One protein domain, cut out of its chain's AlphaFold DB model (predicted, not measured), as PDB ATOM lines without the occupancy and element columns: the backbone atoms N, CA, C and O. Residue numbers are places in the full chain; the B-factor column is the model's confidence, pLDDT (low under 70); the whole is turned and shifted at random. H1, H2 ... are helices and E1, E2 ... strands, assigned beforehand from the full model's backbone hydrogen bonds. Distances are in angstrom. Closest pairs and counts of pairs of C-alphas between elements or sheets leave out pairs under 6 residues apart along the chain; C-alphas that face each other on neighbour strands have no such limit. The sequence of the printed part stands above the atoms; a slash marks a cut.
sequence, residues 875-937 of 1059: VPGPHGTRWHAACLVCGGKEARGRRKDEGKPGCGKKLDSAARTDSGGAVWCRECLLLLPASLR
ATOM      1  N   VAL A 875     153.995 119.440  61.372       87.12
ATOM      2  CA  VAL A 875     153.264 118.235  61.776       87.12
ATOM      3  C   VAL A 875     153.365 117.147  60.697       87.12
ATOM      4  O   VAL A 875     153.353 117.467  59.500       87.12
ATOM      5  N   PRO A 876     153.450 115.860  61.081       85.88
ATOM      6  CA  PRO A 876     153.212 114.753  60.164       85.88
ATOM      7  C   PRO A 876     151.770 114.797  59.646       85.88
ATOM      8  O   PRO A 876     150.831 114.996  60.415       85.88
ATOM      9  N   GLY A 877     151.600 114.610  58.343       85.12
ATOM     10  CA  GLY A 877     150.306 114.493  57.683       85.12
ATOM     11  C   GLY A 877     150.110 113.124  57.020       85.12
ATOM     12  O   GLY A 877     150.925 112.210  57.203       85.12
ATOM     13  N   PRO A 878     149.037 112.966  56.224       83.12
ATOM     14  CA  PRO A 878     148.737 111.713  55.536       83.12
ATOM     15  C   PRO A 878     149.898 111.260  54.638       83.12
ATOM     16  O   PRO A 878     150.633 112.074  54.071       83.12
ATOM     17  N   HIS A 879     150.074 109.940  54.523       77.88
ATOM     18  CA  HIS A 879     151.158 109.295  53.763       77.88
ATOM     19  C   HIS A 879     152.586 109.748  54.152       77.88
ATOM     20  O   HIS A 879     153.499 109.680  53.337       77.88
ATOM     21  N   GLY A 880     152.795 110.223  55.387       80.19
ATOM     22  CA  GLY A 880     154.109 110.674  55.872       80.19
ATOM     23  C   GLY A 880     154.564 112.028  55.314       80.19
ATOM     24  O   GLY A 880     155.694 112.450  55.560       80.19
ATOM     25  N   THR A 881     153.697 112.732  54.580       87.12
ATOM     26  CA  THR A 881     153.976 114.086  54.081       87.12
ATOM     27  C   THR A 881     154.114 115.078  55.243       87.12
ATOM     28  O   THR A 881     153.449 114.942  56.269       87.12
ATOM     29  N   ARG A 882     154.978 116.095  55.113       88.12
ATOM     30  CA  ARG A 882     155.163 117.134  56.145       88.12
ATOM     31  C   ARG A 882     154.253 118.326  55.877       88.12
ATOM     32  O   ARG A 882     154.119 118.755  54.736       88.12
ATOM     33  N   TRP A 883     153.640 118.875  56.922       89.69
ATOM     34  CA  TRP A 883     152.731 120.016  56.812       89.69
ATOM     35  C   TRP A 883     153.029 121.076  57.863       89.69
ATOM     36  O   TRP A 883     153.379 120.752  58.989       89.69
ATOM     37  N   HIS A 884     152.784 122.347  57.550       90.25
ATOM     38  CA  HIS A 884     152.612 123.349  58.601       90.25
ATOM     39  C   HIS A 884     151.314 123.066  59.376       90.25
ATOM     40  O   HIS A 884     150.266 122.852  58.757       90.25
ATOM     41  N   ALA A 885     151.319 123.211  60.704       87.50
ATOM     42  CA  ALA A 885     150.125 123.107  61.559       87.50
ATOM     43  C   ALA A 885     149.030 124.161  61.256       87.50
ATOM     44  O   ALA A 885     147.915 124.100  61.780       87.50
ATOM     45  N   ALA A 886     149.337 125.157  60.417       85.94
ATOM     46  CA  ALA A 886     148.377 126.121  59.877       85.94
ATOM     47  C   ALA A 886     147.754 125.698  58.528       85.94
ATOM     48  O   ALA A 886     146.753 126.292  58.130       85.94
ATOM     49  N   CYS A 887     148.342 124.713  57.836       87.31
ATOM     50  CA  CYS A 887     147.920 124.226  56.516       87.31
ATOM     51  C   CYS A 887     147.239 122.848  56.557       87.31
ATOM     52  O   CYS A 887     146.488 122.539  55.638       87.31
ATOM     53  N   LEU A 888     147.477 122.031  57.591       89.44
ATOM     54  CA  LEU A 888     146.788 120.750  57.785       89.44
ATOM     55  C   LEU A 888     145.379 121.002  58.365       89.44
ATOM     56  O   LEU A 888     145.182 121.063  59.579       89.44
ATOM     57  N   VAL A 889     144.405 121.248  57.483       90.12
ATOM     58  CA  VAL A 889     143.038 121.696  57.816       90.12
ATOM     59  C   VAL A 889     142.008 120.936  56.972       90.12
ATOM     60  O   VAL A 889     142.241 120.664  55.796       90.12
ATOM     61  N   CYS A 890     140.865 120.583  57.571       89.81
ATOM     62  CA  CYS A 890     139.793 119.853  56.896       89.81
ATOM     63  C   CYS A 890     139.050 120.716  55.865       89.81
ATOM     64  O   CYS A 890     138.365 121.668  56.249       89.81
ATOM     65  N   GLY A 891     139.065 120.299  54.597       82.75
ATOM     66  CA  GLY A 891     138.492 121.065  53.484       82.75
ATOM     67  C   GLY A 891     139.410 122.197  53.015       82.75
ATOM     68  O   GLY A 891     138.938 123.279  52.674       82.75
ATOM     69  N   GLY A 892     140.726 121.975  53.071       80.19
ATOM     70  CA  GLY A 892     141.714 122.940  52.594       80.19
ATOM     71  C   GLY A 892     141.841 124.186  53.476       80.19
ATOM     72  O   GLY A 892     141.533 124.187  54.670       80.19
ATOM     73  N   LYS A 893     142.343 125.270  52.884       70.38
ATOM     74  CA  LYS A 893     142.548 126.565  53.558       70.38
ATOM     75  C   LYS A 893     141.288 127.428  53.533       70.38
ATOM     76  O   LYS A 893     141.035 128.174  54.469       70.38
ATOM     77  N   GLU A 894     140.499 127.297  52.482       66.62
ATOM     78  CA  GLU A 894     139.242 127.977  52.187       66.62
ATOM     79  C   GLU A 894     138.104 127.632  53.169       66.62
ATOM     80  O   GLU A 894     137.158 128.412  53.325       66.62
ATOM     81  N   ALA A 895     138.216 126.503  53.880       69.12
ATOM     82  CA  ALA A 895     137.346 126.143  55.000       69.12
ATOM     83  C   ALA A 895     137.800 126.730  56.355       69.12
ATOM     84  O   ALA A 895     137.022 126.739  57.311       69.12
ATOM     85  N   ARG A 896     139.044 127.218  56.482       64.88
ATOM     86  CA  ARG A 896     139.655 127.631  57.759       64.88
ATOM     87  C   ARG A 896     138.947 128.853  58.357       64.88
ATOM     88  O   ARG A 896     139.258 129.989  58.017       64.88
ATOM     89  N   GLY A 897     138.056 128.610  59.318       65.06
ATOM     90  CA  GLY A 897     137.292 129.644  60.027       65.06
ATOM     91  C   GLY A 897     135.794 129.675  59.702       65.06
ATOM     92  O   GLY A 897     135.060 130.386  60.383       65.06
ATOM     93  N   ARG A 898     135.317 128.881  58.733       61.84
ATOM     94  CA  ARG A 898     133.876 128.712  58.473       61.84
ATOM     95  C   ARG A 898     133.210 127.926  59.601       61.84
ATOM     96  O   ARG A 898     133.701 126.866  59.990       61.84
ATOM     97  N   ARG A 899     132.059 128.393  60.099       56.72
ATOM     98  CA  ARG A 899     131.264 127.694  61.128       56.72
ATOM     99  C   ARG A 899     130.338 126.651  60.484       56.72
ATOM    100  O   ARG A 899     129.128 126.709  60.658       56.72
ATOM    101  N   LYS A 900     130.917 125.668  59.777       59.25
ATOM    102  CA  LYS A 900     130.168 124.561  59.139       59.25
ATOM    103  C   LYS A 900     129.013 125.079  58.254       59.25
ATOM    104  O   LYS A 900     127.905 124.559  58.316       59.25
ATOM    105  N   ASP A 901     129.284 126.113  57.453       55.38
ATOM    106  CA  ASP A 901     128.294 126.720  56.555       55.38
ATOM    107  C   ASP A 901     127.675 125.644  55.643       55.38
ATOM    108  O   ASP A 901     128.391 124.876  54.989       55.38
ATOM    109  N   GLU A 902     126.346 125.570  55.612       51.41
ATOM    110  CA  GLU A 902     125.614 124.545  54.864       51.41
ATOM    111  C   GLU A 902     125.888 124.719  53.353       51.41
ATOM    112  O   GLU A 902     125.686 125.797  52.795       51.41
ATOM    113  N   GLY A 903     126.376 123.667  52.681       62.22
ATOM    114  CA  GLY A 903     126.619 123.667  51.228       62.22
ATOM    115  C   GLY A 903     128.083 123.694  50.763       62.22
ATOM    116  O   GLY A 903     128.314 123.644  49.557       62.22
ATOM    117  N   LYS A 904     129.089 123.717  51.656       66.25
ATOM    118  CA  LYS A 904     130.504 123.493  51.269       66.25
ATOM    119  C   LYS A 904     131.131 122.315  52.026       66.25
ATOM    120  O   LYS A 904     130.979 122.232  53.245       66.25
ATOM    121  N   PRO A 905     131.847 121.396  51.350       68.69
ATOM    122  CA  PRO A 905     132.469 120.264  52.023       68.69
ATOM    123  C   PRO A 905     133.694 120.729  52.822       68.69
ATOM    124  O   PRO A 905     134.682 121.187  52.257       68.69
ATOM    125  N   GLY A 906     133.652 120.561  54.144       78.00
ATOM    126  CA  GLY A 906     134.797 120.794  55.032       78.00
ATOM    127  C   GLY A 906     134.402 121.482  56.332       78.00
ATOM    128  O   GLY A 906     133.644 122.445  56.333       78.00
ATOM    129  N   CYS A 907     134.920 120.998  57.462       82.81
ATOM    130  CA  CYS A 907     134.597 121.566  58.775       82.81
ATOM    131  C   CYS A 907     135.585 122.639  59.261       82.81
ATOM    132  O   CYS A 907     135.428 123.118  60.382       82.81
ATOM    133  N   GLY A 908     136.635 122.972  58.498       83.69
ATOM    134  CA  GLY A 908     137.605 124.017  58.858       83.69
ATOM    135  C   GLY A 908     138.460 123.732  60.103       83.69
ATOM    136  O   GLY A 908     139.328 124.537  60.449       83.69
ATOM    137  N   LYS A 909     138.240 122.593  60.776       86.19
ATOM    138  CA  LYS A 909     139.033 122.112  61.913       86.19
ATOM    139  C   LYS A 909     140.480 121.892  61.455       86.19
ATOM    140  O   LYS A 909     140.707 121.269  60.414       86.19
ATOM    141  N   LYS A 910     141.454 122.358  62.247       88.50
ATOM    142  CA  LYS A 910     142.844 121.880  62.141       88.50
ATOM    143  C   LYS A 910     142.860 120.371  62.365       88.50
ATOM    144  O   LYS A 910     142.088 119.881  63.191       88.50
ATOM    145  N   LEU A 911     143.728 119.667  61.655       85.19
ATOM    146  CA  LEU A 911     143.882 118.222  61.771       85.19
ATOM    147  C   LEU A 911     145.289 117.856  62.238       85.19
ATOM    148  O   LEU A 911     146.220 118.659  62.175       85.19
ATOM    149  N   ASP A 912     145.394 116.630  62.723       79.94
ATOM    150  CA  ASP A 912     146.601 115.955  63.174       79.94
ATOM    151  C   ASP A 912     146.984 114.839  62.182       79.94
ATOM    152  O   ASP A 912     146.443 114.743  61.074       79.94
ATOM    153  N   SER A 913     147.899 113.959  62.586       73.56
ATOM    154  CA  SER A 913     148.362 112.813  61.798       73.56
ATOM    155  C   SER A 913     147.255 111.819  61.395       73.56
ATOM    156  O   SER A 913     147.507 110.964  60.549       73.56
ATOM    157  N   ALA A 914     146.045 111.895  61.973       75.81
ATOM    158  CA  ALA A 914     144.899 111.055  61.603       75.81
ATOM    159  C   ALA A 914     144.066 111.630  60.436       75.81
ATOM    160  O   ALA A 914     143.063 111.035  60.022       75.81
ATOM    161  N   ALA A 915     144.478 112.776  59.889       82.00
ATOM    162  CA  ALA A 915     143.981 113.328  58.638       82.00
ATOM    163  C   ALA A 915     144.047 112.316  57.476       82.00
ATOM    164  O   ALA A 915     144.994 111.540  57.355       82.00
ATOM    165  N   ARG A 916     143.058 112.358  56.576       82.12
ATOM    166  CA  ARG A 916     143.018 111.538  55.353       82.12
ATOM    167  C   ARG A 916     142.934 112.408  54.106       82.12
ATOM    168  O   ARG A 916     142.251 113.427  54.115       82.12
ATOM    169  N   THR A 917     143.583 111.977  53.035       83.25
ATOM    170  CA  THR A 917     143.447 112.557  51.694       83.25
ATOM    171  C   THR A 917     142.271 111.951  50.927       83.25
ATOM    172  O   THR A 917     141.900 110.793  51.139       83.25
ATOM    173  N   ASP A 918     141.685 112.739  50.031       82.94
ATOM    174  CA  ASP A 918     140.818 112.260  48.949       82.94
ATOM    175  C   ASP A 918     141.651 111.863  47.709       82.94
ATOM    176  O   ASP A 918     142.885 111.812  47.764       82.94
ATOM    177  N   SER A 919     140.997 111.538  46.591       74.56
ATOM    178  CA  SER A 919     141.668 111.273  45.309       74.56
ATOM    179  C   SER A 919     142.279 112.523  44.649       74.56
ATOM    180  O   SER A 919     143.165 112.379  43.810       74.56
ATOM    181  N   GLY A 920     141.868 113.734  45.043       73.19
ATOM    182  CA  GLY A 920     142.413 115.013  44.567       73.19
ATOM    183  C   GLY A 920     143.593 115.557  45.388       73.19
ATOM    184  O   GLY A 920     144.168 116.584  45.033       73.19
ATOM    185  N   GLY A 921     143.960 114.896  46.490       75.56
ATOM    186  CA  GLY A 921     145.013 115.337  47.410       75.56
ATOM    187  C   GLY A 921     144.583 116.412  48.418       75.56
ATOM    188  O   GLY A 921     145.426 116.889  49.183       75.56
ATOM    189  N   ALA A 922     143.298 116.780  48.472       82.44
ATOM    190  CA  ALA A 922     142.768 117.622  49.541       82.44
ATOM    191  C   ALA A 922     142.572 116.798  50.825       82.44
ATOM    192  O   ALA A 922     142.454 115.571  50.796       82.44
ATOM    193  N   VAL A 923     142.594 117.474  51.977       88.62
ATOM    194  CA  VAL A 923     142.709 116.821  53.289       88.62
ATOM    195  C   VAL A 923     141.439 116.975  54.120       88.62
ATOM    196  O   VAL A 923     140.846 118.053  54.213       88.62
ATOM    197  N   TRP A 924     141.045 115.878  54.762       88.38
ATOM    198  CA  TRP A 924     139.740 115.681  55.373       88.38
ATOM    199  C   TRP A 924     139.848 115.029  56.751       88.38
ATOM    200  O   TRP A 924     140.675 114.145  56.990       88.38
ATOM    201  N   CYS A 925     138.962 115.433  57.665       89.50
ATOM    202  CA  CYS A 925     138.717 114.673  58.885       89.50
ATOM    203  C   CYS A 925     137.865 113.432  58.573       89.50
ATOM    204  O   CYS A 925     137.167 113.374  57.555       89.50
ATOM    205  N   ARG A 926     137.865 112.457  59.490       87.12
ATOM    206  CA  ARG A 926     137.063 111.228  59.367       87.12
ATOM    207  C   ARG A 926     135.569 111.503  59.147       87.12
ATOM    208  O   ARG A 926     134.937 110.762  58.407       87.12
ATOM    209  N   GLU A 927     135.022 112.555  59.755       85.06
ATOM    210  CA  GLU A 927     133.609 112.941  59.627       85.06
ATOM    211  C   GLU A 927     133.305 113.478  58.216       85.06
ATOM    212  O   GLU A 927     132.446 112.946  57.522       85.06
ATOM    213  N   CYS A 928     134.046 114.489  57.747       85.31
ATOM    214  CA  CYS A 928     133.799 115.120  56.448       85.31
ATOM    215  C   CYS A 928     134.144 114.213  55.259       85.31
ATOM    216  O   CYS A 928     133.433 114.251  54.258       85.31
ATOM    217  N   LEU A 929     135.158 113.344  55.367       84.69
ATOM    218  CA  LEU A 929     135.435 112.346  54.325       84.69
ATOM    219  C   LEU A 929     134.268 111.355  54.158       84.69
ATOM    220  O   LEU A 929     134.015 110.875  53.057       84.69
ATOM    221  N   LEU A 930     133.526 111.071  55.236       83.56
ATOM    222  CA  LEU A 930     132.320 110.239  55.195       83.56
ATOM    223  C   LEU A 930     131.073 110.981  54.673       83.56
ATOM    224  O   LEU A 930     130.071 110.318  54.407       83.56
ATOM    225  N   LEU A 931     131.150 112.300  54.456       81.25
ATOM    226  CA  LEU A 931     130.115 113.111  53.799       81.25
ATOM    227  C   LEU A 931     130.391 113.349  52.300       81.25
ATOM    228  O   LEU A 931     129.460 113.646  51.558       81.25
ATOM    229  N   LEU A 932     131.633 113.190  51.830       77.69
ATOM    230  CA  LEU A 932     131.969 113.298  50.403       77.69
ATOM    231  C   LEU A 932     131.420 112.116  49.579       77.69
ATOM    232  O   LEU A 932     131.397 110.994  50.092       77.69
ATOM    233  N   PRO A 933     131.060 112.308  48.293       78.50
ATOM    234  CA  PRO A 933     130.728 111.219  47.371       78.50
ATOM    235  C   PRO A 933     131.774 110.097  47.368       78.50
ATOM    236  O   PRO A 933     132.974 110.356  47.467       78.50
ATOM    237  N   ALA A 934     131.328 108.843  47.231       71.81
ATOM    238  CA  ALA A 934     132.209 107.675  47.299       71.81
ATOM    239  C   ALA A 934     133.360 107.733  46.275       71.81
ATOM    240  O   ALA A 934     134.484 107.393  46.623       71.81
ATOM    241  N   SER A 935     133.101 108.256  45.072       68.38
ATOM    242  CA  SER A 935     134.069 108.405  43.973       68.38
ATOM    243  C   SER A 935     135.247 109.347  44.270       68.38
ATOM    244  O   SER A 935     136.258 109.290  43.577       68.38
ATOM    245  N   LEU A 936     135.131 110.219  45.281       66.31
ATOM    246  CA  LEU A 936     136.226 111.089  45.731       66.31
ATOM    247  C   LEU A 936     137.036 110.463  46.876       66.31
ATOM    248  O   LEU A 936     138.135 110.913  47.190       66.31
ATOM    249  N   ARG A 937     136.524 109.413  47.524       73.94
ATOM    250  CA  ARG A 937     137.244 108.734  48.606       73.94
ATOM    251  C   ARG A 937     138.316 107.843  47.985       73.94
ATOM    252  O   ARG A 937     138.020 107.064  47.084       73.94
TER     253      ARG A 937
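What this domain is: This is residues 875 to 937 of the 1059 residues of an uncharacterized protein of Ceriporiopsis subvermispora (strain B) (UniProt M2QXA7). This is a domain with little regular structure, a rounded body of loops in which the long stretch of residues 885 to 925 runs through the middle and swings out to one end as a loop near Glu 902. The short strand E1 lies at the opposite end, and the short helix H1 at one side of the loops. The printed part has 63 residues, with E1 then H1 along the chain, mixed class, 7 residues in named elements. It is compact, with a radius of gyration of the C-alphas of 10.8 A, and spans 30 by 27 by 16 A.

How they stand to each other: H1, residues 926 to 929, is too short for any O i to N i+4 pair; its 1 pair of O i to N i+3 is not within range. H1 and E1, residues 882 to 884, are apart. E1 pairs with no named strand, but its residues 882 to 883 pair antiparallel with residues 875 to 876. Residues 916 to 917 pair antiparallel with residues 923 to 924.

Where its parts are: E1 begins at C-alpha 882 (155.163, 117.134, 56.145) and measures 7.2 A. H1 measures 5.4 A and ends at C-alpha 929 (135.435, 112.346, 54.325).

The domain as a whole: The C-alphas farthest apart, of Gly 880 and Glu 902, are 31.7 A apart. The printed part has no cut. The link E1 to H1 is long, 41 residues. Residues 894 to 905 and 935 to 936 have pLDDT under 70.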